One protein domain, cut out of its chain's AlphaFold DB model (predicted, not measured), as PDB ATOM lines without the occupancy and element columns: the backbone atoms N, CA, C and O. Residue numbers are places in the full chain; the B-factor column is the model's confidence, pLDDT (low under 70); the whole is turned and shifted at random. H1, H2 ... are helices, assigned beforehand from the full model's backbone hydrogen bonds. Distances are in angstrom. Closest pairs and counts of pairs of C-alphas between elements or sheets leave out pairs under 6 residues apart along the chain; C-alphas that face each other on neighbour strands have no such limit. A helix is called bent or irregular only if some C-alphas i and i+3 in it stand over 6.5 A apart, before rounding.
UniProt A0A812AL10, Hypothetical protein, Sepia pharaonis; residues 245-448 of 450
ATOM      1  N   PHE A 245      43.341 -10.865  -0.343       97.00
ATOM      2  CA  PHE A 245      43.766 -12.104  -1.000       97.00
ATOM      3  C   PHE A 245      42.864 -13.278  -0.631       97.00
ATOM      4  O   PHE A 245      42.494 -14.047  -1.512       97.00
ATOM      5  N   SER A 246      42.440 -13.375   0.629       97.44
ATOM      6  CA  SER A 246      41.453 -14.357   1.086       97.44
ATOM      7  C   SER A 246      40.137 -14.235   0.305       97.44
ATOM      8  O   SER A 246      39.632 -15.228  -0.219       97.44
ATOM      9  N   ALA A 247      39.617 -13.014   0.134       98.00
ATOM     10  CA  ALA A 247      38.411 -12.762  -0.653       98.00
ATOM     11  C   ALA A 247      38.595 -13.127  -2.138       98.00
ATOM     12  O   ALA A 247      37.755 -13.831  -2.701       98.00
ATOM     13  N   ARG A 248      39.714 -12.716  -2.756       98.12
ATOM     14  CA  ARG A 248      40.041 -13.065  -4.152       98.12
ATOM     15  C   ARG A 248      40.168 -14.573  -4.342       98.12
ATOM     16  O   ARG A 248      39.549 -15.110  -5.247       98.12
ATOM     17  N   LEU A 249      40.890 -15.276  -3.470       97.94
ATOM     18  CA  LEU A 249      41.041 -16.735  -3.535       97.94
ATOM     19  C   LEU A 249      39.712 -17.468  -3.330       97.94
ATOM     20  O   LEU A 249      39.482 -18.497  -3.962       97.94
ATOM     21  N   LYS A 250      38.825 -16.950  -2.474       97.88
ATOM     22  CA  LYS A 250      37.492 -17.529  -2.262       97.88
ATOM     23  C   LYS A 250      36.618 -17.429  -3.518       97.88
ATOM     24  O   LYS A 250      35.895 -18.379  -3.821       97.88
ATOM     25  N   ASN A 251      36.717 -16.318  -4.246       97.94
ATOM     26  CA  ASN A 251      35.955 -16.061  -5.472       97.94
ATOM     27  C   ASN A 251      36.667 -16.549  -6.749       97.94
ATOM     28  O   ASN A 251      36.039 -16.655  -7.800       97.94
ATOM     29  N   PHE A 252      37.950 -16.912  -6.667       97.94
ATOM     30  CA  PHE A 252      38.776 -17.269  -7.821       97.94
ATOM     31  C   PHE A 252      38.165 -18.401  -8.654       97.94
ATOM     32  O   PHE A 252      38.026 -18.293  -9.871       97.94
ATOM     33  N   SER A 253      37.725 -19.467  -7.982       94.75
ATOM     34  CA  SER A 253      37.098 -20.626  -8.621       94.75
ATOM     35  C   SER A 253      35.738 -20.317  -9.263       94.75
ATOM     36  O   SER A 253      35.352 -21.045 -10.173       94.75
ATOM     37  N   SER A 254      35.009 -19.293  -8.803       96.19
ATOM     38  CA  SER A 254      33.762 -18.851  -9.449       96.19
ATOM     39  C   SER A 254      34.008 -17.896 -10.615       96.19
ATOM     40  O   SER A 254      33.239 -17.908 -11.569       96.19
ATOM     41  N   GLU A 255      35.071 -17.092 -10.553       97.50
ATOM     42  CA  GLU A 255      35.451 -16.153 -11.615       97.50
ATOM     43  C   GLU A 255      36.073 -16.863 -12.829       97.50
ATOM     44  O   GLU A 255      35.931 -16.387 -13.951       97.50
ATOM     45  N   HIS A 256      36.700 -18.028 -12.623       97.00
ATOM     46  CA  HIS A 256      37.386 -18.792 -13.672       97.00
ATOM     47  C   HIS A 256      36.785 -20.205 -13.822       97.00
ATOM     48  O   HIS A 256      37.451 -21.197 -13.500       97.00
ATOM     49  N   PRO A 257      35.518 -20.338 -14.267       95.50
ATOM     50  CA  PRO A 257      34.892 -21.641 -14.455       95.50
ATOM     51  C   PRO A 257      35.539 -22.394 -15.625       95.50
ATOM     52  O   PRO A 257      35.665 -21.877 -16.734       95.50
ATOM     53  N   ILE A 258      35.916 -23.652 -15.395       94.75
ATOM     54  CA  ILE A 258      36.402 -24.550 -16.449       94.75
ATOM     55  C   ILE A 258      35.201 -25.338 -16.977       94.75
ATOM     56  O   ILE A 258      34.694 -26.240 -16.309       94.75
ATOM     57  N   TYR A 259      34.725 -24.986 -18.171       92.88
ATOM     58  CA  TYR A 259      33.605 -25.676 -18.810       92.88
ATOM     59  C   TYR A 259      34.053 -27.046 -19.333       92.88
ATOM     60  O   TYR A 259      34.927 -27.138 -20.188       92.88
ATOM     61  N   THR A 260      33.448 -28.122 -18.828       89.12
ATOM     62  CA  THR A 260      33.793 -29.510 -19.193       89.12
ATOM     63  C   THR A 260      33.062 -30.029 -20.436       89.12
ATOM     64  O   THR A 260      33.401 -31.097 -20.938       89.12
ATOM     65  N   ILE A 261      32.048 -29.299 -20.918       86.25
ATOM     66  CA  ILE A 261      31.140 -29.720 -22.002       86.25
ATOM     67  C   ILE A 261      31.546 -29.108 -23.360       86.25
ATOM     68  O   ILE A 261      31.052 -29.523 -24.405       86.25
ATOM     69  N   SER A 262      32.439 -28.119 -23.369       81.06
ATOM     70  CA  SER A 262      32.819 -27.386 -24.578       81.06
ATOM     71  C   SER A 262      33.836 -28.137 -25.449       81.06
ATOM     72  O   SER A 262      34.455 -29.117 -25.032       81.06
ATOM     73  N   THR A 263      34.005 -27.661 -26.688       90.38
ATOM     74  CA  THR A 263      35.035 -28.107 -27.638       90.38
ATOM     75  C   THR A 263      36.420 -28.146 -26.985       90.38
ATOM     76  O   THR A 263      36.745 -27.276 -26.177       90.38
ATOM     77  N   THR A 264      37.261 -29.110 -27.378       91.56
ATOM     78  CA  THR A 264      38.628 -29.311 -26.856       91.56
ATOM     79  C   THR A 264      39.448 -28.015 -26.790       91.56
ATOM     80  O   THR A 264      40.153 -27.781 -25.812       91.56
ATOM     81  N   GLU A 265      39.305 -27.131 -27.781       92.94
ATOM     82  CA  GLU A 265      39.978 -25.826 -27.820       92.94
ATOM     83  C   GLU A 265      39.555 -24.909 -26.662       92.94
ATOM     84  O   GLU A 265      40.402 -24.423 -25.915       92.94
ATOM     85  N   HIS A 266      38.248 -24.751 -26.429       93.44
ATOM     86  CA  HIS A 266      37.726 -23.940 -25.326       93.44
ATOM     87  C   HIS A 266      38.113 -24.497 -23.954       93.44
ATOM     88  O   HIS A 266      38.330 -23.731 -23.012       93.44
ATOM     89  N   PHE A 267      38.216 -25.821 -23.830       94.12
ATOM     90  CA  PHE A 267      38.692 -26.462 -22.609       94.12
ATOM     91  C   PHE A 267      40.170 -26.136 -22.339       94.12
ATOM     92  O   PHE A 267      40.522 -25.726 -21.227       94.12
ATOM     93  N   HIS A 268      41.035 -26.251 -23.353       94.88
ATOM     94  CA  HIS A 268      42.451 -25.897 -23.225       94.88
ATOM     95  C   HIS A 268      42.661 -24.413 -22.925       94.88
ATOM     96  O   HIS A 268      43.477 -24.085 -22.055       94.88
ATOM     97  N   ASP A 269      41.912 -23.528 -23.581       95.75
ATOM     98  CA  ASP A 269      41.976 -22.090 -23.321       95.75
ATOM     99  C   ASP A 269      41.512 -21.750 -21.901       95.75
ATOM    100  O   ASP A 269      42.184 -20.978 -21.210       95.75
ATOM    101  N   GLY A 270      40.448 -22.397 -21.412       95.62
ATOM    102  CA  GLY A 270      39.984 -22.255 -20.030       95.62
ATOM    103  C   GLY A 270      41.051 -22.652 -19.006       95.62
ATOM    104  O   GLY A 270      41.330 -21.899 -18.073       95.62
ATOM    105  N   ILE A 271      41.727 -23.789 -19.212       96.62
ATOM    106  CA  ILE A 271      42.836 -24.224 -18.343       96.62
ATOM    107  C   ILE A 271      44.013 -23.253 -18.424       96.62
ATOM    108  O   ILE A 271      44.652 -22.962 -17.410       96.62
ATOM    109  N   ARG A 272      44.342 -22.765 -19.623       97.06
ATOM    110  CA  ARG A 272      45.462 -21.844 -19.833       97.06
ATOM    111  C   ARG A 272      45.225 -20.510 -19.137       97.06
ATOM    112  O   ARG A 272      46.158 -19.986 -18.528       97.06
ATOM    113  N   HIS A 273      44.003 -19.988 -19.219       97.44
ATOM    114  CA  HIS A 273      43.595 -18.770 -18.532       97.44
ATOM    115  C   HIS A 273      43.644 -18.973 -17.015       97.44
ATOM    116  O   HIS A 273      44.404 -18.282 -16.341       97.44
ATOM    117  N   TRP A 274      43.001 -20.036 -16.511       97.62
ATOM    118  CA  TRP A 274      43.035 -20.404 -15.092       97.62
ATOM    119  C   TRP A 274      44.470 -20.529 -14.557       97.62
ATOM    120  O   TRP A 274      44.802 -19.956 -13.523       97.62
ATOM    121  N   HIS A 275      45.353 -21.233 -15.276       97.56
ATOM    122  CA  HIS A 275      46.751 -21.409 -14.875       97.56
ATOM    123  C   HIS A 275      47.499 -20.076 -14.815       97.56
ATOM    124  O   HIS A 275      48.219 -19.836 -13.846       97.56
ATOM    125  N   ARG A 276      47.338 -19.216 -15.828       98.06
ATOM    126  CA  ARG A 276      47.992 -17.903 -15.882       98.06
ATOM    127  C   ARG A 276      47.526 -17.011 -14.736       98.06
ATOM    128  O   ARG A 276      48.361 -16.427 -14.054       98.06
ATOM    129  N   ASP A 277      46.223 -16.940 -14.502       98.19
ATOM    130  CA  ASP A 277      45.662 -16.032 -13.503       98.19
ATOM    131  C   ASP A 277      45.942 -16.521 -12.085       98.19
ATOM    132  O   ASP A 277      46.294 -15.721 -11.219       98.19
ATOM    133  N   PHE A 278      45.909 -17.838 -11.861       97.94
ATOM    134  CA  PHE A 278      46.311 -18.420 -10.583       97.94
ATOM    135  C   PHE A 278      47.805 -18.210 -10.320       97.94
ATOM    136  O   PHE A 278      48.197 -17.878  -9.204       97.94
ATOM    137  N   HIS A 279      48.646 -18.339 -11.352       97.50
ATOM    138  CA  HIS A 279      50.072 -18.048 -11.242       97.50
ATOM    139  C   HIS A 279      50.334 -16.577 -10.921       97.50
ATOM    140  O   HIS A 279      51.162 -16.283 -10.058       97.50
ATOM    141  N   ASN A 280      49.642 -15.656 -11.589       97.88
ATOM    142  CA  ASN A 280      49.773 -14.226 -11.330       97.88
ATOM    143  C   ASN A 280      49.321 -13.883  -9.907       97.88
ATOM    144  O   ASN A 280      50.039 -13.183  -9.199       97.88
ATOM    145  N   LEU A 281      48.190 -14.439  -9.461       97.81
ATOM    146  CA  LEU A 281      47.691 -14.261  -8.100       97.81
ATOM    147  C   LEU A 281      48.678 -14.802  -7.059       97.81
ATOM    148  O   LEU A 281      48.949 -14.134  -6.065       97.81
ATOM    149  N   LEU A 282      49.239 -15.993  -7.284       96.31
ATOM    150  CA  LEU A 282      50.205 -16.579  -6.360       96.31
ATOM    151  C   LEU A 282      51.512 -15.780  -6.323       96.31
ATOM    152  O   LEU A 282      52.066 -15.588  -5.246       96.31
ATOM    153  N   ASN A 283      51.990 -15.287  -7.466       95.69
ATOM    154  CA  ASN A 283      53.155 -14.406  -7.508       95.69
ATOM    155  C   ASN A 283      52.893 -13.093  -6.767       95.69
ATOM    156  O   ASN A 283      53.752 -12.671  -6.009       95.69
ATOM    157  N   GLU A 284      51.714 -12.488  -6.933       96.44
ATOM    158  CA  GLU A 284      51.323 -11.266  -6.217       96.44
ATOM    159  C   GLU A 284      51.316 -11.497  -4.695       96.44
ATOM    160  O   GLU A 284      51.811 -10.664  -3.935       96.44
ATOM    161  N   ILE A 285      50.813 -12.654  -4.242       94.44
ATOM    162  CA  ILE A 285      50.857 -13.068  -2.831       94.44
ATOM    163  C   ILE A 285      52.310 -13.236  -2.372       94.44
ATOM    164  O   ILE A 285      52.690 -12.668  -1.350       94.44
ATOM    165  N   ILE A 286      53.124 -13.991  -3.115       91.94
ATOM    166  CA  ILE A 286      54.525 -14.244  -2.760       91.94
ATOM    167  C   ILE A 286      55.302 -12.931  -2.699       91.94
ATOM    168  O   ILE A 286      55.968 -12.694  -1.705       91.94
ATOM    169  N   GLU A 287      55.178 -12.057  -3.693       91.69
ATOM    170  CA  GLU A 287      55.864 -10.762  -3.738       91.69
ATOM    171  C   GLU A 287      55.417  -9.837  -2.598       91.69
ATOM    172  O   GLU A 287      56.246  -9.181  -1.972       91.69
ATOM    173  N   THR A 288      54.122  -9.830  -2.262       90.94
ATOM    174  CA  THR A 288      53.600  -9.004  -1.158       90.94
ATOM    175  C   THR A 288      54.082  -9.486   0.215       90.94
ATOM    176  O   THR A 288      54.248  -8.674   1.128       90.94
ATOM    177  N   PHE A 289      54.279 -10.797   0.389       88.62
ATOM    178  CA  PHE A 289      54.697 -11.394   1.664       88.62
ATOM    179  C   PHE A 289      56.168 -11.824   1.698       88.62
ATOM    180  O   PHE A 289      56.612 -12.348   2.726       88.62
ATOM    181  N   ASP A 290      56.936 -11.593   0.631       84.44
ATOM    182  CA  ASP A 290      58.358 -11.908   0.615       84.44
ATOM    183  C   ASP A 290      59.088 -10.974   1.583       84.44
ATOM    184  O   ASP A 290      59.251  -9.773   1.371       84.44
ATOM    185  N   THR A 291      59.506 -11.559   2.700       80.19
ATOM    186  CA  THR A 291      60.260 -10.888   3.760       80.19
ATOM    187  C   THR A 291      61.725 -11.300   3.741       80.19
ATOM    188  O   THR A 291      62.399 -11.185   4.765       80.19
ATOM    189  N   SER A 292      62.237 -11.764   2.594       81.69
ATOM    190  CA  SER A 292      63.647 -12.121   2.402       81.69
ATOM    191  C   SER A 292      64.611 -11.010   2.838       81.69
ATOM    192  O   SER A 292      65.687 -11.294   3.365       81.69
ATOM    193  N   GLN A 293      64.202  -9.744   2.712       83.62
ATOM    194  CA  GLN A 293      64.888  -8.593   3.300       83.62
ATOM    195  C   GLN A 293      63.952  -7.862   4.270       83.62
ATOM    196  O   GLN A 293      63.283  -6.898   3.888       83.62
ATOM    197  N   PRO A 294      63.865  -8.308   5.538       79.75
ATOM    198  CA  PRO A 294      62.951  -7.701   6.489       79.75
ATOM    199  C   PRO A 294      63.382  -6.261   6.760       79.75
ATOM    200  O   PRO A 294      64.550  -6.004   7.066       79.75
ATOM    201  N   SER A 295      62.429  -5.330   6.687       84.38
ATOM    202  CA  SER A 295      62.688  -3.925   7.003       84.38
ATOM    203  C   SER A 295      63.258  -3.788   8.418       84.38
ATOM    204  O   SER A 295      62.908  -4.545   9.328       84.38
ATOM    205  N   TRP A 296      64.131  -2.803   8.629       85.62
ATOM    206  CA  TRP A 296      64.772  -2.581   9.930       85.62
ATOM    207  C   TRP A 296      63.749  -2.421  11.068       85.62
ATOM    208  O   TRP A 296      63.930  -2.951  12.162       85.62
ATOM    209  N   ASN A 297      62.617  -1.773  10.783       84.94
ATOM    210  CA  ASN A 297      61.515  -1.621  11.731       84.94
ATOM    211  C   ASN A 297      60.941  -2.978  12.149       84.94
ATOM    212  O   ASN A 297      60.741  -3.230  13.336       84.94
ATOM    213  N   TYR A 298      60.723  -3.870  11.183       82.44
ATOM    214  CA  TYR A 298      60.238  -5.217  11.451       82.44
ATOM    215  C   TYR A 298      61.228  -6.021  12.301       82.44
ATOM    216  O   TYR A 298      60.824  -6.658  13.273       82.44
ATOM    217  N   GLN A 299      62.529  -5.905  12.021       86.62
ATOM    218  CA  GLN A 299      63.571  -6.526  12.843       86.62
ATOM    219  C   GLN A 299      63.539  -6.018  14.290       86.62
ATOM    220  O   GLN A 299      63.538  -6.824  15.221       86.62
ATOM    221  N   ILE A 300      63.434  -4.699  14.497       88.56
ATOM    222  CA  ILE A 300      63.307  -4.107  15.838       88.56
ATOM    223  C   ILE A 300      62.077  -4.659  16.565       88.56
ATOM    224  O   ILE A 300      62.173  -4.980  17.748       88.56
ATOM    225  N   TYR A 301      60.936  -4.802  15.887       87.38
ATOM    226  CA  TYR A 301      59.729  -5.361  16.497       87.38
ATOM    227  C   TYR A 301      59.926  -6.802  16.971       87.38
ATOM    228  O   TYR A 301      59.553  -7.127  18.101       87.38
ATOM    229  N   ILE A 302      60.565  -7.645  16.159       86.19
ATOM    230  CA  ILE A 302      60.882  -9.029  16.534       86.19
ATOM    231  C   ILE A 302      61.833  -9.051  17.732       86.19
ATOM    232  O   ILE A 302      61.566  -9.744  18.712       86.19
ATOM    233  N   PHE A 303      62.922  -8.277  17.689       91.31
ATOM    234  CA  PHE A 303      63.886  -8.227  18.790       91.31
ATOM    235  C   PHE A 303      63.263  -7.684  20.076       91.31
ATOM    236  O   PHE A 303      63.518  -8.223  21.151       91.31
ATOM    237  N   SER A 304      62.406  -6.668  19.969       90.38
ATOM    238  CA  SER A 304      61.646  -6.118  21.092       90.38
ATOM    239  C   SER A 304      60.729  -7.171  21.715       90.38
ATOM    240  O   SER A 304      60.682  -7.309  22.936       90.38
ATOM    241  N   TYR A 305      60.065  -7.987  20.897       89.62
ATOM    242  CA  TYR A 305      59.223  -9.074  21.389       89.62
ATOM    243  C   TYR A 305      60.003 -10.213  22.027       89.62
ATOM    244  O   TYR A 305      59.643 -10.657  23.116       89.62
ATOM    245  N   ILE A 306      61.092 -10.656  21.396       89.62
ATOM    246  CA  ILE A 306      61.985 -11.662  21.978       89.62
ATOM    247  C   ILE A 306      62.528 -11.145  23.314       89.62
ATOM    248  O   ILE A 306      62.493 -11.868  24.310       89.62
ATOM    249  N   GLY A 307      62.949  -9.879  23.373       92.50
ATOM    250  CA  GLY A 307      63.365  -9.215  24.607       92.50
ATOM    251  C   GLY A 307      62.255  -9.186  25.659       92.50
ATOM    252  O   GLY A 307      62.504  -9.524  26.814       92.50
ATOM    253  N   GLY A 308      61.021  -8.867  25.262       89.56
ATOM    254  CA  GLY A 308      59.841  -8.908  26.126       89.56
ATOM    255  C   GLY A 308      59.577 -10.301  26.703       89.56
ATOM    256  O   GLY A 308      59.376 -10.429  27.910       89.56
ATOM    257  N   ILE A 309      59.652 -11.352  25.880       87.44
ATOM    258  CA  ILE A 309      59.513 -12.746  26.326       87.44
ATOM    259  C   ILE A 309      60.643 -13.129  27.283       87.44
ATOM    260  O   ILE A 309      60.370 -13.690  28.341       87.44
ATOM    261  N   ILE A 310      61.901 -12.829  26.951       90.50
ATOM    262  CA  ILE A 310      63.047 -13.137  27.820       90.50
ATOM    263  C   ILE A 310      62.882 -12.444  29.172       90.50
ATOM    264  O   ILE A 310      63.110 -13.055  30.213       90.50
ATOM    265  N   LEU A 311      62.441 -11.188  29.168       89.62
ATOM    266  CA  LEU A 311      62.232 -10.401  30.375       89.62
ATOM    267  C   LEU A 311      61.039 -10.927  31.191       89.62
ATOM    268  O   LEU A 311      61.129 -10.977  32.417       89.62
ATOM    269  N   LEU A 312      59.976 -11.417  30.540       85.88
ATOM    270  CA  LEU A 312      58.879 -12.149  31.187       85.88
ATOM    271  C   LEU A 312      59.374 -13.448  31.836       85.88
ATOM    272  O   LEU A 312      59.062 -13.706  32.995       85.88
ATOM    273  N   VAL A 313      60.165 -14.252  31.122       85.44
ATOM    274  CA  VAL A 313      60.719 -15.519  31.629       85.44
ATOM    275  C   VAL A 313      61.692 -15.280  32.781       85.44
ATOM    276  O   VAL A 313      61.615 -15.973  33.793       85.44
ATOM    277  N   TYR A 314      62.566 -14.279  32.670       88.69
ATOM    278  CA  TYR A 314      63.469 -13.864  33.744       88.69
ATOM    279  C   TYR A 314      62.681 -13.529  35.008       88.69
ATOM    280  O   TYR A 314      62.985 -14.009  36.099       88.69
ATOM    281  N   TYR A 315      61.623 -12.743  34.844       83.44
ATOM    282  CA  TYR A 315      60.755 -12.377  35.936       83.44
ATOM    283  C   TYR A 315      60.044 -13.608  36.524       83.44
ATOM    284  O   TYR A 315      60.050 -13.773  37.746       83.44
ATOM    285  N   LEU A 316      59.507 -14.513  35.697       81.06
ATOM    286  CA  LEU A 316      58.893 -15.779  36.135       81.06
ATOM    287  C   LEU A 316      59.852 -16.609  36.976       81.06
ATOM    288  O   LEU A 316      59.478 -17.091  38.043       81.06
ATOM    289  N   PHE A 317      61.098 -16.706  36.532       83.81
ATOM    290  CA  PHE A 317      62.147 -17.402  37.255       83.81
ATOM    291  C   PHE A 317      62.442 -16.733  38.602       83.81
ATOM    292  O   PHE A 317      62.465 -17.402  39.631       83.81
ATOM    293  N   ASP A 318      62.579 -15.408  38.628       83.81
ATOM    294  CA  ASP A 318      62.783 -14.641  39.861       83.81
ATOM    295  C   ASP A 318      61.642 -14.880  40.868       83.81
ATOM    296  O   ASP A 318      61.903 -15.145  42.035       83.81
ATOM    297  N   ASN A 319      60.382 -14.915  40.425       75.12
ATOM    298  CA  ASN A 319      59.247 -15.223  41.305       75.12
ATOM    299  C   ASN A 319      59.253 -16.663  41.845       75.12
ATOM    300  O   ASN A 319      58.819 -16.879  42.973       75.12
ATOM    301  N   VAL A 320      59.716 -17.641  41.064       78.56
ATOM    302  CA  VAL A 320      59.798 -19.044  41.508       78.56
ATOM    303  C   VAL A 320      60.917 -19.237  42.538       78.56
ATOM    304  O   VAL A 320      60.749 -19.997  43.492       78.56
ATOM    305  N   TYR A 321      62.053 -18.553  42.372       81.19
ATOM    306  CA  TYR A 321      63.228 -18.724  43.238       81.19
ATOM    307  C   TYR A 321      63.248 -17.789  44.443       81.19
ATOM    308  O   TYR A 321      63.731 -18.165  45.517       81.19
ATOM    309  N   ALA A 322      62.722 -16.575  44.305       72.94
ATOM    310  CA  ALA A 322      62.592 -15.671  45.426       72.94
ATOM    311  C   ALA A 322      61.456 -16.170  46.328       72.94
ATOM    312  O   ALA A 322      60.296 -15.820  46.144       72.94
ATOM    313  N   LYS A 323      61.802 -16.893  47.401       70.50
ATOM    314  CA  LYS A 323      60.928 -17.155  48.570       70.50
ATOM    315  C   LYS A 323      60.405 -15.874  49.263       70.50
ATOM    316  O   LYS A 323      59.820 -15.943  50.342       70.50
ATOM    317  N   ASN A 324      60.636 -14.698  48.680       56.62
ATOM    318  CA  ASN A 324      60.362 -13.399  49.265       56.62
ATOM    319  C   ASN A 324      58.951 -12.912  48.925       56.62
ATOM    320  O   ASN A 324      58.470 -13.045  47.802       56.62
ATOM    321  N   ARG A 325      58.315 -12.281  49.918       70.50
ATOM    322  CA  ARG A 325      56.998 -11.642  49.812       70.50
ATOM    323  C   ARG A 325      56.975 -10.682  48.615       70.50
ATOM    324  O   ARG A 325      57.729  -9.709  48.575       70.50
ATOM    325  N   LEU A 326      56.106 -10.966  47.645       71.50
ATOM    326  CA  LEU A 326      55.868 -10.133  46.468       71.50
ATOM    327  C   LEU A 326      55.539  -8.697  46.902       71.50
ATOM    328  O   LEU A 326      54.516  -8.448  47.535       71.50
ATOM    329  N   THR A 327      56.398  -7.733  46.562       82.75
ATOM    330  CA  THR A 327      56.099  -6.319  46.825       82.75
ATOM    331  C   THR A 327      55.039  -5.817  45.835       82.75
ATOM    332  O   THR A 327      55.110  -6.132  44.642       82.75
ATOM    333  N   PRO A 328      54.078  -4.975  46.261       81.88
ATOM    334  CA  PRO A 328      52.995  -4.496  45.391       81.88
ATOM    335  C   PRO A 328      53.513  -3.722  44.166       81.88
ATOM    336  O   PRO A 328      52.949  -3.802  43.074       81.88
ATOM    337  N   LYS A 329      54.656  -3.031  44.303       85.94
ATOM    338  CA  LYS A 329      55.332  -2.352  43.184       85.94
ATOM    339  C   LYS A 329      55.805  -3.334  42.103       85.94
ATOM    340  O   LYS A 329      55.720  -3.009  40.918       85.94
ATOM    341  N   ARG A 330      56.291  -4.521  42.492       83.25
ATOM    342  CA  ARG A 330      56.745  -5.567  41.561       83.25
ATOM    343  C   ARG A 330      55.557  -6.153  40.800       83.25
ATOM    344  O   ARG A 330      55.620  -6.208  39.576       83.25
ATOM    345  N   ILE A 331      54.466  -6.476  41.500       82.31
ATOM    346  CA  ILE A 331      53.228  -6.999  40.893       82.31
ATOM    347  C   ILE A 331      52.696  -6.037  39.821       82.31
ATOM    348  O   ILE A 331      52.375  -6.464  38.716       82.31
ATOM    349  N   ARG A 332      52.677  -4.724  40.090       86.38
ATOM    350  CA  ARG A 332      52.191  -3.737  39.110       86.38
ATOM    351  C   ARG A 332      52.992  -3.747  37.801       86.38
ATOM    352  O   ARG A 332      52.394  -3.742  36.731       86.38
ATOM    353  N   ARG A 333      54.330  -3.769  37.870       86.00
ATOM    354  CA  ARG A 333      55.192  -3.808  36.666       86.00
ATOM    355  C   ARG A 333      54.969  -5.084  35.859       86.00
ATOM    356  O   ARG A 333      54.898  -5.042  34.638       86.00
ATOM    357  N   TRP A 334      54.815  -6.190  36.569       84.06
ATOM    358  CA  TRP A 334      54.529  -7.498  36.006       84.06
ATOM    359  C   TRP A 334      53.219  -7.565  35.240       84.06
ATOM    360  O   TRP A 334      53.204  -8.030  34.108       84.06
ATOM    361  N   VAL A 335      52.133  -7.084  35.846       84.81
ATOM    362  CA  VAL A 335      50.816  -7.079  35.204       84.81
ATOM    363  C   VAL A 335      50.851  -6.227  33.937       84.81
ATOM    364  O   VAL A 335      50.344  -6.655  32.909       84.81
ATOM    365  N   ILE A 336      51.512  -5.063  33.972       89.00
ATOM    366  CA  ILE A 336      51.676  -4.217  32.780       89.00
ATOM    367  C   ILE A 336      52.433  -4.973  31.677       89.00
ATOM    368  O   ILE A 336      51.967  -5.011  30.540       89.00
ATOM    369  N   LEU A 337      53.559  -5.612  32.011       87.88
ATOM    370  CA  LEU A 337      54.353  -6.382  31.051       87.88
ATOM    371  C   LEU A 337      53.556  -7.549  30.450       87.88
ATOM    372  O   LEU A 337      53.554  -7.743  29.236       87.88
ATOM    373  N   LEU A 338      52.853  -8.301  31.300       87.31
ATOM    374  CA  LEU A 338      52.041  -9.441  30.891       87.31
ATOM    375  C   LEU A 338      50.921  -9.007  29.943       87.31
ATOM    376  O   LEU A 338      50.716  -9.656  28.921       87.31
ATOM    377  N   THR A 339      50.236  -7.898  30.232       90.38
ATOM    378  CA  THR A 339      49.179  -7.357  29.366       90.38
ATOM    379  C   THR A 339      49.723  -6.970  27.994       90.38
ATOM    380  O   THR A 339      49.123  -7.330  26.981       90.38
ATOM    381  N   VAL A 340      50.875  -6.292  27.941       90.88
ATOM    382  CA  VAL A 340      51.503  -5.891  26.671       90.88
ATOM    383  C   VAL A 340      51.892  -7.119  25.848       90.88
ATOM    384  O   VAL A 340      51.519  -7.207  24.680       90.88
ATOM    385  N   ILE A 341      52.575  -8.093  26.455       89.44
ATOM    386  CA  ILE A 341      52.991  -9.319  25.757       89.44
ATOM    387  C   ILE A 341      51.772 -10.122  25.308       89.44
ATOM    388  O   ILE A 341      51.738 -10.574  24.172       89.44
ATOM    389  N   THR A 342      50.743 -10.257  26.146       88.44
ATOM    390  CA  THR A 342      49.524 -11.007  25.798       88.44
ATOM    391  C   THR A 342      48.783 -10.358  24.632       88.44
ATOM    392  O   THR A 342      48.365 -11.055  23.709       88.44
ATOM    393  N   CYS A 343      48.661  -9.028  24.634       92.00
ATOM    394  CA  CYS A 343      48.065  -8.282  23.527       92.00
ATOM    395  C   CYS A 343      48.853  -8.499  22.225       92.00
ATOM    396  O   CYS A 343      48.265  -8.812  21.188       92.00
ATOM    397  N   TRP A 344      50.185  -8.425  22.290       90.69
ATOM    398  CA  TRP A 344      51.050  -8.606  21.125       90.69
ATOM    399  C   TRP A 344      51.038 -10.044  20.592       90.69
ATOM    400  O   TRP A 344      50.885 -10.259  19.391       90.69
ATOM    401  N   SER A 345      51.103 -11.039  21.480       89.75
ATOM    402  CA  SER A 345      50.968 -12.456  21.132       89.75
ATOM    403  C   SER A 345      49.608 -12.755  20.503       89.75
ATOM    404  O   SER A 345      49.538 -13.487  19.519       89.75
ATOM    405  N   GLY A 346      48.527 -12.163  21.023       91.31
ATOM    406  CA  GLY A 346      47.190 -12.281  20.441       91.31
ATOM    407  C   GLY A 346      47.125 -11.727  19.017       91.31
ATOM    408  O   GLY A 346      46.599 -12.390  18.123       91.31
ATOM    409  N   MET A 347      47.727 -10.559  18.781       88.81
ATOM    410  CA  MET A 347      47.827  -9.966  17.444       88.81
ATOM    411  C   MET A 347      48.638 -10.849  16.481       88.81
ATOM    412  O   MET A 347      48.209 -11.080  15.350       88.81
ATOM    413  N   MET A 348      49.770 -11.402  16.927       88.38
ATOM    414  CA  MET A 348      50.589 -12.317  16.120       88.38
ATOM    415  C   MET A 348      49.855 -13.622  15.788       88.38
ATOM    416  O   MET A 348      49.926 -14.093  14.654       88.38
ATOM    417  N   LEU A 349      49.109 -14.189  16.741       89.44
ATOM    418  CA  LEU A 349      48.285 -15.379  16.508       89.44
ATOM    419  C   LEU A 349      47.140 -15.106  15.528       89.44
ATOM    420  O   LEU A 349      46.828 -15.963  14.702       89.44
ATOM    421  N   PHE A 350      46.530 -13.921  15.595       91.38
ATOM    422  CA  PHE A 350      45.515 -13.502  14.630       91.38
ATOM    423  C   PHE A 350      46.094 -13.422  13.212       91.38
ATOM    424  O   PHE A 350      45.550 -14.039  12.298       91.38
ATOM    425  N   LEU A 351      47.243 -12.758  13.042       89.12
ATOM    426  CA  LEU A 351      47.949 -12.684  11.758       89.12
ATOM    427  C   LEU A 351      48.321 -14.070  11.222       89.12
ATOM    428  O   LEU A 351      48.090 -14.363  10.050       89.12
ATOM    429  N   PHE A 352      48.844 -14.935  12.092       89.75
ATOM    430  CA  PHE A 352      49.179 -16.312  11.745       89.75
ATOM    431  C   PHE A 352      47.947 -17.089  11.262       89.75
ATOM    432  O   PHE A 352      47.999 -17.756  10.230       89.75
ATOM    433  N   LYS A 353      46.810 -16.958  11.957       92.75
ATOM    434  CA  LYS A 353      45.549 -17.596  11.559       92.75
ATOM    435  C   LYS A 353      45.047 -17.087  10.205       92.75
ATOM    436  O   LYS A 353      44.579 -17.894   9.401       92.75
ATOM    437  N   SER A 354      45.154 -15.787   9.936       92.44
ATOM    438  CA  SER A 354      44.774 -15.214   8.639       92.44
ATOM    439  C   SER A 354      45.679 -15.704   7.507       92.44
ATOM    440  O   SER A 354      45.171 -16.102   6.461       92.44
ATOM    441  N   ALA A 355      46.996 -15.773   7.726       92.00
ATOM    442  CA  ALA A 355      47.932 -16.361   6.765       92.00
ATOM    443  C   ALA A 355      47.610 -17.841   6.489       92.00
ATOM    444  O   ALA A 355      47.576 -18.268   5.337       92.00
ATOM    445  N   GLN A 356      47.275 -18.605   7.533       93.69
ATOM    446  CA  GLN A 356      46.894 -20.011   7.390       93.69
ATOM    447  C   GLN A 356      45.590 -20.172   6.605       93.69
ATOM    448  O   GLN A 356      45.441 -21.110   5.825       93.69
ATOM    449  N   ASN A 357      44.636 -19.261   6.788       95.56
ATOM    450  CA  ASN A 357      43.406 -19.265   6.008       95.56
ATOM    451  C   ASN A 357      43.681 -19.035   4.513       95.56
ATOM    452  O   ASN A 357      43.097 -19.725   3.682       95.56
ATOM    453  N   VAL A 358      44.593 -18.120   4.174       95.88
ATOM    454  CA  VAL A 358      45.024 -17.890   2.785       95.88
ATOM    455  C   VAL A 358      45.658 -19.152   2.195       95.88
ATOM    456  O   VAL A 358      45.261 -19.567   1.109       95.88
ATOM    457  N   GLU A 359      46.565 -19.815   2.916       94.62
ATOM    458  CA  GLU A 359      47.191 -21.060   2.443       94.62
ATOM    459  C   GLU A 359      46.166 -22.190   2.246       94.62
ATOM    460  O   GLU A 359      46.120 -22.805   1.181       94.62
ATOM    461  N   ASN A 360      45.250 -22.389   3.200       95.25
ATOM    462  CA  ASN A 360      44.167 -23.367   3.058       95.25
ATOM    463  C   ASN A 360      43.269 -23.068   1.836       95.25
ATOM    464  O   ASN A 360      42.755 -23.989   1.198       95.25
ATOM    465  N   LEU A 361      43.044 -21.790   1.506       97.12
ATOM    466  CA  LEU A 361      42.267 -21.393   0.326       97.12
ATOM    467  C   LEU A 361      43.030 -21.659  -0.979       97.12
ATOM    468  O   LEU A 361      42.408 -22.065  -1.964       97.12
ATOM    469  N   ILE A 362      44.354 -21.480  -0.998       96.50
ATOM    470  CA  ILE A 362      45.214 -21.873  -2.128       96.50
ATOM    471  C   ILE A 362      45.102 -23.386  -2.345       96.50
ATOM    472  O   ILE A 362      44.775 -23.821  -3.452       96.50
ATOM    473  N   GLU A 363      45.276 -24.180  -1.285       95.62
ATOM    474  CA  GLU A 363      45.126 -25.640  -1.335       95.62
ATOM    475  C   GLU A 363      43.734 -26.043  -1.840       95.62
ATOM    476  O   GLU A 363      43.613 -26.860  -2.752       95.62
ATOM    477  N   THR A 364      42.674 -25.420  -1.313       96.75
ATOM    478  CA  THR A 364      41.283 -25.700  -1.710       96.75
ATOM    479  C   THR A 364      41.048 -25.434  -3.199       96.75
ATOM    480  O   THR A 364      40.369 -26.220  -3.858       96.75
ATOM    481  N   ASN A 365      41.617 -24.363  -3.762       97.62
ATOM    482  CA  ASN A 365      41.499 -24.076  -5.196       97.62
ATOM    483  C   ASN A 365      42.215 -25.135  -6.054       97.62
ATOM    484  O   ASN A 365      41.671 -25.560  -7.074       97.62
ATOM    485  N   VAL A 366      43.384 -25.622  -5.625       96.75
ATOM    486  CA  VAL A 366      44.096 -26.714  -6.317       96.75
ATOM    487  C   VAL A 366      43.355 -28.048  -6.169       96.75
ATOM    488  O   VAL A 366      43.277 -28.818  -7.128       96.75
ATOM    489  N   PHE A 367      42.731 -28.314  -5.019       96.38
ATOM    490  CA  PHE A 367      41.866 -29.484  -4.842       96.38
ATOM    491  C   PHE A 367      40.631 -29.437  -5.746       96.38
ATOM    492  O   PHE A 367      40.297 -30.452  -6.355       96.38
ATOM    493  N   ARG A 368      39.997 -28.270  -5.911       96.62
ATOM    494  CA  ARG A 368      38.896 -28.095  -6.876       96.62
ATOM    495  C   ARG A 368      39.347 -28.354  -8.312       96.62
ATOM    496  O   ARG A 368      38.628 -29.005  -9.063       96.62
ATOM    497  N   LEU A 369      40.551 -27.916  -8.690       96.69
ATOM    498  CA  LEU A 369      41.126 -28.242 -10.001       96.69
ATOM    499  C   LEU A 369      41.283 -29.762 -10.194       96.69
ATOM    500  O   LEU A 369      40.984 -30.290 -11.265       96.69
ATOM    501  N   ASN A 370      41.715 -30.468  -9.147       96.12
ATOM    502  CA  ASN A 370      41.830 -31.927  -9.148       96.12
ATOM    503  C   ASN A 370      40.460 -32.623  -9.267       96.12
ATOM    504  O   ASN A 370      40.324 -33.619  -9.975       96.12
ATOM    505  N   GLU A 371      39.422 -32.088  -8.623       96.38
ATOM    506  CA  GLU A 371      38.049 -32.589  -8.756       96.38
ATOM    507  C   GLU A 371      37.523 -32.431 -10.193       96.38
ATOM    508  O   GLU A 371      36.956 -33.371 -10.758       96.38
ATOM    509  N   ILE A 372      37.791 -31.283 -10.829       95.44
ATOM    510  CA  ILE A 372      37.450 -31.039 -12.239       95.44
ATOM    511  C   ILE A 372      38.147 -32.065 -13.145       95.44
ATOM    512  O   ILE A 372      37.503 -32.619 -14.036       95.44
ATOM    513  N   MET A 373      39.415 -32.400 -12.883       94.19
ATOM    514  CA  MET A 373      40.118 -33.486 -13.585       94.19
ATOM    515  C   MET A 373      39.412 -34.832 -13.448       94.19
ATOM    516  O   MET A 373      39.235 -35.525 -14.449       94.19
ATOM    517  N   GLY A 374      38.952 -35.187 -12.248       93.62
ATOM    518  CA  GLY A 374      38.183 -36.417 -12.036       93.62
ATOM    519  C   GLY A 374      36.920 -36.494 -12.904       93.62
ATOM    520  O   GLY A 374      36.561 -37.569 -13.389       93.62
ATOM    521  N   ASN A 375      36.274 -35.353 -13.156       94.12
ATOM    522  CA  ASN A 375      35.107 -35.271 -14.033       94.12
ATOM    523  C   ASN A 375      35.480 -35.330 -15.521       94.12
ATOM    524  O   ASN A 375      34.785 -35.996 -16.290       94.12
ATOM    525  N   VAL A 376      36.584 -34.697 -15.922       93.94
ATOM    526  CA  VAL A 376      37.077 -34.706 -17.312       93.94
ATOM    527  C   VAL A 376      37.611 -36.079 -17.715       93.94
ATOM    528  O   VAL A 376      37.436 -36.477 -18.854       93.94
ATOM    529  N   LEU A 377      38.177 -36.872 -16.804       92.19
ATOM    530  CA  LEU A 377      38.616 -38.241 -17.126       92.19
ATOM    531  C   LEU A 377      37.472 -39.159 -17.597       92.19
ATOM    532  O   LEU A 377      37.727 -40.189 -18.218       92.19
ATOM    533  N   LYS A 378      36.213 -38.800 -17.316       92.12
ATOM    534  CA  LYS A 378      35.035 -39.507 -17.842       92.12
ATOM    535  C   LYS A 378      34.734 -39.131 -19.296       92.12
ATOM    536  O   LYS A 378      34.078 -39.903 -19.994       92.12
ATOM    537  N   THR A 379      35.184 -37.964 -19.752       88.12
ATOM    538  CA  THR A 379      35.053 -37.529 -21.142       88.12
ATOM    539  C   THR A 379      36.280 -37.992 -21.936       88.12
ATOM    540  O   THR A 379      37.397 -38.037 -21.433       88.12
ATOM    541  N   LYS A 380      36.099 -38.390 -23.202       88.56
ATOM    542  CA  LYS A 380      37.191 -38.891 -24.067       88.56
ATOM    543  C   LYS A 380      38.106 -37.767 -24.602       88.56
ATOM    544  O   LYS A 380      38.626 -37.882 -25.707       88.56
ATOM    545  N   ILE A 381      38.249 -36.664 -23.868       89.00
ATOM    546  CA  ILE A 381      39.039 -35.493 -24.276       89.00
ATOM    547  C   ILE A 381      40.525 -35.767 -23.995       89.00
ATOM    548  O   ILE A 381      40.872 -36.476 -23.050       89.00
ATOM    549  N   GLU A 382      41.422 -35.221 -24.815       91.06
ATOM    550  CA  GLU A 382      42.866 -35.324 -24.604       91.06
ATOM    551  C   GLU A 382      43.282 -34.564 -23.327       91.06
ATOM    552  O   GLU A 382      43.158 -33.344 -23.231       91.06
ATOM    553  N   THR A 383      43.750 -35.291 -22.304       92.94
ATOM    554  CA  THR A 383      44.013 -34.729 -20.961       92.94
ATOM    555  C   THR A 383      45.487 -34.461 -20.658       92.94
ATOM    556  O   THR A 383      45.793 -33.970 -19.572       92.94
ATOM    557  N   ASP A 384      46.413 -34.720 -21.587       95.56
ATOM    558  CA  ASP A 384      47.861 -34.664 -21.314       95.56
ATOM    559  C   ASP A 384      48.324 -33.280 -20.820       95.56
ATOM    560  O   ASP A 384      48.979 -33.159 -19.781       95.56
ATOM    561  N   TYR A 385      47.904 -32.205 -21.498       94.69
ATOM    562  CA  TYR A 385      48.219 -30.841 -21.063       94.69
ATOM    563  C   TYR A 385      47.649 -30.535 -19.672       94.69
ATOM    564  O   TYR A 385      48.340 -29.978 -18.815       94.69
ATOM    565  N   PHE A 386      46.404 -30.937 -19.416       95.88
ATOM    566  CA  PHE A 386      45.754 -30.672 -18.138       95.88
ATOM    567  C   PHE A 386      46.429 -31.435 -16.992       95.88
ATOM    568  O   PHE A 386      46.621 -30.880 -15.912       95.88
ATOM    569  N   GLN A 387      46.864 -32.676 -17.234       96.38
ATOM    570  CA  GLN A 387      47.596 -33.478 -16.252       96.38
ATOM    571  C   GLN A 387      48.942 -32.843 -15.900       96.38
ATOM    572  O   GLN A 387      49.314 -32.820 -14.727       96.38
ATOM    573  N   LYS A 388      49.650 -32.271 -16.882       96.88
ATOM    574  CA  LYS A 388      50.899 -31.526 -16.644       96.88
ATOM    575  C   LYS A 388      50.666 -30.291 -15.771       96.88
ATOM    576  O   LYS A 388      51.401 -30.095 -14.803       96.88
ATOM    577  N   VAL A 389      49.630 -29.504 -16.066       97.00
ATOM    578  CA  VAL A 389      49.259 -28.314 -15.273       97.00
ATOM    579  C   VAL A 389      48.842 -28.702 -13.853       97.00
ATOM    580  O   VAL A 389      49.299 -28.094 -12.886       97.00
ATOM    581  N   LEU A 390      48.017 -29.738 -13.710       96.69
ATOM    582  CA  LEU A 390      47.581 -30.231 -12.408       96.69
ATOM    583  C   LEU A 390      48.769 -30.734 -11.586       96.69
ATOM    584  O   LEU A 390      48.934 -30.327 -10.441       96.69
ATOM    585  N   LYS A 391      49.636 -31.562 -12.179       95.81
ATOM    586  CA  LYS A 391      50.832 -32.087 -11.511       95.81
ATOM    587  C   LYS A 391      51.775 -30.965 -11.079       95.81
ATOM    588  O   LYS A 391      52.319 -31.033  -9.981       95.81
ATOM    589  N   TYR A 392      51.937 -29.926 -11.900       96.19
ATOM    590  CA  TYR A 392      52.707 -28.736 -11.537       96.19
ATOM    591  C   TYR A 392      52.167 -28.082 -10.254       96.19
ATOM    592  O   TYR A 392      52.930 -27.845  -9.318       96.19
ATOM    593  N   TRP A 393      50.852 -27.857 -10.165       96.12
ATOM    594  CA  TRP A 393      50.241 -27.234  -8.988       96.12
ATOM    595  C   TRP A 393      50.171 -28.149  -7.769       96.12
ATOM    596  O   TRP A 393      50.367 -27.678  -6.653       96.12
ATOM    597  N   GLN A 394      49.972 -29.454  -7.951       94.19
ATOM    598  CA  GLN A 394      50.064 -30.424  -6.858       94.19
ATOM    599  C   GLN A 394      51.464 -30.407  -6.236       94.19
ATOM    600  O   GLN A 394      51.591 -30.304  -5.020       94.19
ATOM    601  N   ILE A 395      52.509 -30.419  -7.072       93.12
ATOM    602  CA  ILE A 395      53.899 -30.368  -6.607       93.12
ATOM    603  C   ILE A 395      54.218 -29.042  -5.910       93.12
ATOM    604  O   ILE A 395      55.083 -29.047  -5.043       93.12
ATOM    605  N   ARG A 396      53.557 -27.933  -6.279       92.38
ATOM    606  CA  ARG A 396      53.853 -26.574  -5.784       92.38
ATOM    607  C   ARG A 396      52.959 -26.081  -4.638       92.38
ATOM    608  O   ARG A 396      53.355 -25.154  -3.938       92.38
ATOM    609  N   CYS A 397      51.785 -26.667  -4.434       93.00
ATOM    610  CA  CYS A 397      50.833 -26.180  -3.434       93.00
ATOM    611  C   CYS A 397      50.323 -27.251  -2.471       93.00
ATOM    612  O   CYS A 397      49.769 -26.873  -1.445       93.00
ATOM    613  N   LEU A 398      50.450 -28.548  -2.778       91.12
ATOM    614  CA  LEU A 398      49.909 -29.600  -1.917       91.12
ATOM    615  C   LEU A 398      51.008 -30.320  -1.110       91.12
ATOM    616  O   LEU A 398      52.083 -30.632  -1.643       91.12
ATOM    617  N   PRO A 399      50.729 -30.667   0.160       84.94
ATOM    618  CA  PRO A 399      51.567 -31.591   0.917       84.94
ATOM    619  C   PRO A 399      51.483 -33.007   0.306       84.94
ATOM    620  O   PRO A 399      50.425 -33.397  -0.194       84.94
ATOM    621  N   PRO A 400      52.562 -33.815   0.336       80.94
ATOM    622  CA  PRO A 400      53.811 -33.631   1.087       80.94
ATOM    623  C   PRO A 400      54.933 -32.921   0.311       80.94
ATOM    624  O   PRO A 400      56.020 -32.741   0.852       80.94
ATOM    625  N   SER A 401      54.721 -32.586  -0.964       79.12
ATOM    626  CA  SER A 401      55.785 -32.087  -1.846       79.12
ATOM    627  C   SER A 401      56.253 -30.682  -1.493       79.12
ATOM    628  O   SER A 401      57.441 -30.390  -1.634       79.12
ATOM    629  N   THR A 402      55.350 -29.823  -1.025       78.50
ATOM    630  CA  THR A 402      55.705 -28.463  -0.626       78.50
ATOM    631  C   THR A 402      55.752 -28.291   0.864       78.50
ATOM    632  O   THR A 402      54.829 -28.675   1.575       78.50
ATOM    633  N   GLN A 403      56.799 -27.601   1.308       78.56
ATOM    634  CA  GLN A 403      56.911 -27.136   2.680       78.56
ATOM    635  C   GLN A 403      55.869 -26.064   3.005       78.56
ATOM    636  O   GLN A 403      55.657 -25.815   4.174       78.56
ATOM    637  N   GLY A 404      55.196 -25.464   2.022       79.75
ATOM    638  CA  GLY A 404      54.181 -24.414   2.168       79.75
ATOM    639  C   GLY A 404      54.438 -23.293   1.162       79.75
ATOM    640  O   GLY A 404      55.542 -23.181   0.623       79.75
ATOM    641  N   THR A 405      53.414 -22.507   0.847       84.56
ATOM    642  CA  THR A 405      53.512 -21.437  -0.171       84.56
ATOM    643  C   THR A 405      54.003 -20.117   0.408       84.56
ATOM    644  O   THR A 405      54.649 -19.340  -0.293       84.56
ATOM    645  N   ILE A 406      53.726 -19.880   1.691       87.88
ATOM    646  CA  ILE A 406      54.097 -18.656   2.396       87.88
ATOM    647  C   ILE A 406      55.264 -18.971   3.332       87.88
ATOM    648  O   ILE A 406      55.128 -19.737   4.290       87.88
ATOM    649  N   ILE A 407      56.410 -18.348   3.059       85.12
ATOM    650  CA  ILE A 407      57.618 -18.471   3.874       85.12
ATOM    651  C   ILE A 407      57.700 -17.251   4.793       85.12
ATOM    652  O   ILE A 407      57.840 -16.119   4.338       85.12
ATOM    653  N   ILE A 408      57.633 -17.477   6.101       82.00
ATOM    654  CA  ILE A 408      57.792 -16.426   7.105       82.00
ATOM    655  C   ILE A 408      59.293 -16.232   7.380       82.00
ATOM    656  O   ILE A 408      60.025 -17.190   7.646       82.00
ATOM    657  N   PHE A 409      59.755 -14.977   7.325       75.12
ATOM    658  CA  PHE A 409      61.157 -14.571   7.522       75.12
ATOM    659  C   PHE A 409      62.148 -15.165   6.511       75.12
ATOM    660  O   PHE A 409      63.348 -15.169   6.771       75.12
ATOM    661  N   GLY A 410      61.667 -15.737   5.404       76.56
ATOM    662  CA  GLY A 410      62.507 -16.475   4.456       76.56
ATOM    663  C   GLY A 410      63.122 -17.769   5.016       76.56
ATOM    664  O   GLY A 410      63.900 -18.413   4.319       76.56
ATOM    665  N   ILE A 411      62.795 -18.155   6.256       82.25
ATOM    666  CA  ILE A 411      63.418 -19.295   6.952       82.25
ATOM    667  C   ILE A 411      62.397 -20.392   7.230       82.25
ATOM    668  O   ILE A 411      62.694 -21.569   7.042       82.25
ATOM    669  N   PHE A 412      61.208 -20.021   7.707       86.44
ATOM    670  CA  PHE A 412      60.234 -20.983   8.204       86.44
ATOM    671  C   PHE A 412      59.007 -20.997   7.319       86.44
ATOM    672  O   PHE A 412      58.374 -19.965   7.103       86.44
ATOM    673  N   SER A 413      58.629 -22.180   6.858       89.38
ATOM    674  CA  SER A 413      57.343 -22.320   6.204       89.38
ATOM    675  C   SER A 413      56.195 -22.317   7.216       89.38
ATOM    676  O   SER A 413      56.316 -22.853   8.324       89.38
ATOM    677  N   LEU A 414      55.060 -21.730   6.832       88.62
ATOM    678  CA  LEU A 414      53.855 -21.671   7.659       88.62
ATOM    679  C   LEU A 414      53.372 -23.067   8.091       88.62
ATOM    680  O   LEU A 414      52.967 -23.257   9.242       88.62
ATOM    681  N   HIS A 415      53.474 -24.054   7.198       88.44
ATOM    682  CA  HIS A 415      53.111 -25.443   7.474       88.44
ATOM    683  C   HIS A 415      53.942 -26.044   8.617       88.44
ATOM    684  O   HIS A 415      53.388 -26.642   9.542       88.44
ATOM    685  N   ASP A 416      55.259 -25.829   8.598       90.69
ATOM    686  CA  ASP A 416      56.167 -26.330   9.633       90.69
ATOM    687  C   ASP A 416      55.869 -25.671  10.979       90.69
ATOM    688  O   ASP A 416      55.823 -26.346  12.007       90.69
ATOM    689  N   ILE A 417      55.581 -24.363  10.977       89.44
ATOM    690  CA  ILE A 417      55.172 -23.642  12.188       89.44
ATOM    691  C   ILE A 417      53.848 -24.190  12.718       89.44
ATOM    692  O   ILE A 417      53.705 -24.343  13.927       89.44
ATOM    693  N   LYS A 418      52.886 -24.523  11.852       90.62
ATOM    694  CA  LYS A 418      51.614 -25.131  12.265       90.62
ATOM    695  C   LYS A 418      51.836 -26.498  12.912       90.62
ATOM    696  O   LYS A 418      51.288 -26.738  13.987       90.62
ATOM    697  N   ILE A 419      52.644 -27.370  12.301       90.56
ATOM    698  CA  ILE A 419      52.987 -28.685  12.871       90.56
ATOM    699  C   ILE A 419      53.703 -28.506  14.211       90.56
ATOM    700  O   ILE A 419      53.349 -29.149  15.202       90.56
ATOM    701  N   TYR A 420      54.672 -27.594  14.260       91.31
ATOM    702  CA  TYR A 420      55.425 -27.288  15.468       91.31
ATOM    703  C   TYR A 420      54.506 -26.758  16.572       91.31
ATOM    704  O   TYR A 420      54.526 -27.254  17.695       91.31
ATOM    705  N   LEU A 421      53.637 -25.798  16.260       87.50
ATOM    706  CA  LEU A 421      52.676 -25.253  17.209       87.50
ATOM    707  C   LEU A 421      51.696 -26.336  17.666       87.50
ATOM    708  O   LEU A 421      51.411 -26.421  18.852       87.50
ATOM    709  N   GLN A 422      51.221 -27.215  16.789       91.38
ATOM    710  CA  GLN A 422      50.342 -28.313  17.191       91.38
ATOM    711  C   GLN A 422      51.034 -29.268  18.176       91.38
ATOM    712  O   GLN A 422      50.421 -29.672  19.163       91.38
ATOM    713  N   TYR A 423      52.311 -29.583  17.950       93.44
ATOM    714  CA  TYR A 423      53.060 -30.503  18.805       93.44
ATOM    715  C   TYR A 423      53.493 -29.870  20.138       93.44
ATOM    716  O   TYR A 423      53.400 -30.496  21.194       93.44
ATOM    717  N   TYR A 424      53.936 -28.613  20.107       92.25
ATOM    718  CA  TYR A 424      54.524 -27.931  21.263       92.25
ATOM    719  C   TYR A 424      53.573 -26.969  21.983       92.25
ATOM    720  O   TYR A 424      53.900 -26.535  23.087       92.25
ATOM    721  N   SER A 425      52.396 -26.647  21.432       88.69
ATOM    722  CA  SER A 425      51.469 -25.691  22.064       88.69
ATOM    723  C   SER A 425      51.024 -26.141  23.445       88.69
ATOM    724  O   SER A 425      50.997 -25.314  24.343       88.69
ATOM    725  N   ILE A 426      50.719 -27.423  23.661       87.69
ATOM    726  CA  ILE A 426      50.226 -27.890  24.966       87.69
ATOM    727  C   ILE A 426      51.311 -27.749  26.056       87.69
ATOM    728  O   ILE A 426      51.045 -27.088  27.068       87.69
ATOM    729  N   PRO A 427      52.548 -28.267  25.885       87.94
ATOM    730  CA  PRO A 427      53.631 -28.016  26.838       87.94
ATOM    731  C   PRO A 427      53.941 -26.528  27.026       87.94
ATOM    732  O   PRO A 427      54.136 -26.063  28.145       87.94
ATOM    733  N   LEU A 428      53.954 -25.753  25.942       83.75
ATOM    734  CA  LEU A 428      54.300 -24.336  26.010       83.75
ATOM    735  C   LEU A 428      53.221 -23.531  26.748       83.75
ATOM    736  O   LEU A 428      53.532 -22.737  27.635       83.75
ATOM    737  N   MET A 429      51.948 -23.796  26.452       85.12
ATOM    738  CA  MET A 429      50.811 -23.188  27.138       85.12
ATOM    739  C   MET A 429      50.778 -23.581  28.608       85.12
ATOM    740  O   MET A 429      50.552 -22.714  29.441       85.12
ATOM    741  N   THR A 430      51.050 -24.838  28.963       87.56
ATOM    742  CA  THR A 430      51.086 -25.261  30.377       87.56
ATOM    743  C   THR A 430      52.215 -24.585  31.157       87.56
ATOM    744  O   THR A 430      51.969 -24.102  32.265       87.56
ATOM    745  N   ILE A 431      53.413 -24.463  30.571       84.88
ATOM    746  CA  ILE A 431      54.551 -23.748  31.177       84.88
ATOM    747  C   ILE A 431      54.238 -22.257  31.373       84.88
ATOM    748  O   ILE A 431      54.606 -21.694  32.401       84.88
ATOM    749  N   ILE A 432      53.543 -21.618  30.425       81.81
ATOM    750  CA  ILE A 432      53.194 -20.190  30.504       81.81
ATOM    751  C   ILE A 432      51.997 -19.943  31.438       81.81
ATOM    752  O   ILE A 432      52.025 -19.007  32.234       81.81
ATOM    753  N   LEU A 433      50.951 -20.773  31.380       85.19
ATOM    754  CA  LEU A 433      49.726 -20.614  32.176       85.19
ATOM    755  C   LEU A 433      49.935 -20.941  33.653       85.19
ATOM    756  O   LEU A 433      49.363 -20.261  34.500       85.19
ATOM    757  N   SER A 434      50.745 -21.952  33.982       86.50
ATOM    758  CA  SER A 434      50.977 -22.373  35.371       86.50
ATOM    759  C   SER A 434      51.378 -21.217  36.307       86.50
ATOM    760  O   SER A 434      50.685 -20.996  37.305       86.50
ATOM    761  N   PRO A 435      52.409 -20.409  36.000       80.88
ATOM    762  CA  PRO A 435      52.793 -19.304  36.867       80.88
ATOM    763  C   PRO A 435      51.798 -18.138  36.838       80.88
ATOM    764  O   PRO A 435      51.666 -17.435  37.839       80.88
ATOM    765  N   ILE A 436      51.064 -17.938  35.737       82.69
ATOM    766  CA  ILE A 436      49.985 -16.940  35.673       82.69
ATOM    767  C   ILE A 436      48.861 -17.326  36.641       82.69
ATOM    768  O   ILE A 436      48.394 -16.485  37.406       82.69
ATOM    769  N   ILE A 437      48.465 -18.600  36.669       87.31
ATOM    770  CA  ILE A 437      47.449 -19.112  37.597       87.31
ATOM    771  C   ILE A 437      47.928 -18.966  39.045       87.31
ATOM    772  O   ILE A 437      47.183 -18.463  39.883       87.31
ATOM    773  N   GLN A 438      49.177 -19.339  39.342       83.56
ATOM    774  CA  GLN A 438      49.755 -19.151  40.679       83.56
ATOM    775  C   GLN A 438      49.769 -17.676  41.098       83.56
ATOM    776  O   GLN A 438      49.448 -17.361  42.244       83.56
ATOM    777  N   LEU A 439      50.085 -16.767  40.173       78.25
ATOM    778  CA  LEU A 439      50.049 -15.329  40.423       78.25
ATOM    779  C   LEU A 439      48.626 -14.844  40.722       78.25
ATOM    780  O   LEU A 439      48.431 -14.099  41.679       78.25
ATOM    781  N   ILE A 440      47.631 -15.279  39.944       85.25
ATOM    782  CA  ILE A 440      46.222 -14.925  40.167       85.25
ATOM    783  C   ILE A 440      45.758 -15.427  41.538       85.25
ATOM    784  O   ILE A 440      45.130 -14.671  42.275       85.25
ATOM    785  N   LEU A 441      46.115 -16.658  41.920       86.31
ATOM    786  CA  LEU A 441      45.806 -17.211  43.242       86.31
ATOM    787  C   LEU A 441      46.488 -16.423  44.369       86.31
ATOM    788  O   LEU A 441      45.855 -16.138  45.386       86.31
ATOM    789  N   ALA A 442      47.747 -16.017  44.181       82.06
ATOM    790  CA  ALA A 442      48.470 -15.196  45.149       82.06
ATOM    791  C   ALA A 442      47.814 -13.815  45.320       82.06
ATOM    792  O   ALA A 442      47.587 -13.376  46.448       82.06
ATOM    793  N   VAL A 443      47.442 -13.153  44.220       82.94
ATOM    794  CA  VAL A 443      46.717 -11.874  44.254       82.94
ATOM    795  C   VAL A 443      45.354 -12.049  44.923       82.94
ATOM    796  O   VAL A 443      45.019 -11.286  45.823       82.94
ATOM    797  N   TYR A 444      44.599 -13.085  44.561       88.62
ATOM    798  CA  TYR A 444      43.306 -13.378  45.176       88.62
ATOM    799  C   TYR A 444      43.423 -13.582  46.694       88.62
ATOM    800  O   TYR A 444      42.627 -13.031  47.451       88.62
ATOM    801  N   SER A 445      44.456 -14.297  47.154       87.50
ATOM    802  CA  SER A 445      44.695 -14.515  48.586       87.50
ATOM    803  C   SER A 445      44.998 -13.228  49.366       87.50
ATOM    804  O   SER A 445      44.649 -13.140  50.538       87.50
ATOM    805  N   LEU A 446      45.602 -12.223  48.720       83.12
ATOM    806  CA  LEU A 446      45.915 -10.928  49.334       83.12
ATOM    807  C   LEU A 446      44.697 -10.003  49.442       83.12
ATOM    808  O   LEU A 446      44.648  -9.175  50.344       83.12
ATOM    809  N   TYR A 447      43.746 -10.117  48.512       88.19
ATOM    810  CA  TYR A 447      42.567  -9.247  48.439       88.19
ATOM    811  C   TYR A 447      41.303  -9.857  49.043       88.19
ATOM    812  O   TYR A 447      40.289  -9.166  49.126       88.19
ATOM    813  N   LYS A 448      41.332 -11.126  49.459       90.94
ATOM    814  CA  LYS A 448      40.208 -11.734  50.169       90.94
ATOM    815  C   LYS A 448      40.042 -11.013  51.522       90.94
ATOM    816  O   LYS A 448      40.962 -11.099  52.336       90.94
TER     817      LYS A 448
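What this domain is: This is residues 245 to 448 of the 450 residues of the protein "Hypothetical protein" of Sepia pharaonis (UniProt A0A812AL10). A long rod of helices is built along one very long helix, H4, whose later part is gathered with H1, H2 and H5 into a four-helix bundle, up and down, each running against the one before it in the chain. Toward the other end H3 slants across the earlier part of H4, and the bent H6 runs that way with few contacts. The printed part has 204 residues with six named helices, H1 to H6 in order, and no named strand: all helix. It is only just loose, close to extended, with a radius of gyration of the C-alphas of 24.8 A, and spans 82 by 35 by 26 A.

Where its parts are: Find C-alpha 328 at (52.995, -4.496, 45.391); from there H4, residues 328 to 376, runs 71.4 A to C-alpha 376 at (37.077, -34.706, -17.312). Before it come H1, residues 245 to 255, H2, residues 264 to 289 (37.3 A), and H3, residues 296 to 321 (37.0 A); after it comes H5, residues 384 to 397. H1 is irregular, with C-alphas 250 and 253 7.1 A apart. H6, residues 414 to 447, was assigned as one helix by its hydrogen bonds but is bent, with C-alphas 423 and 426 7.3 A apart; its arms are H6a, residues 414 to 423, and H6b, residues 426 to 447 (30.9 A).

How they stand to each other: H4 is the hub. Look for its closest C-alphas to H1, Val 358 and Ser 246, 5.3 A; they touch at a shallow tilt of 16 degrees. H4 and H5 form a hairpin, Glu 363 to Cys 397 being closest, C-alphas 6.1 A apart. H5 touches H2, closest C-alphas Phe 386 and Ile 271, 7.1 A. H3 touches H4 at a steep tilt of 55 degrees, closest C-alphas Gly 308 and Ile 341, 6.9 A. H6b is near H4. Every O i to N i+4 pair is within hydrogen-bond range in H2, H3, H4, H5 and H6a, but 5 of 7 in H1 and 16 of 18 in H6b.

The domain as a whole: The C-alphas farthest apart, Thr 263 and Asn 324, are 82.3 A apart. The printed part has no cut; the link H5 to H6 is long. Residue 324 alone is under pLDDT 70.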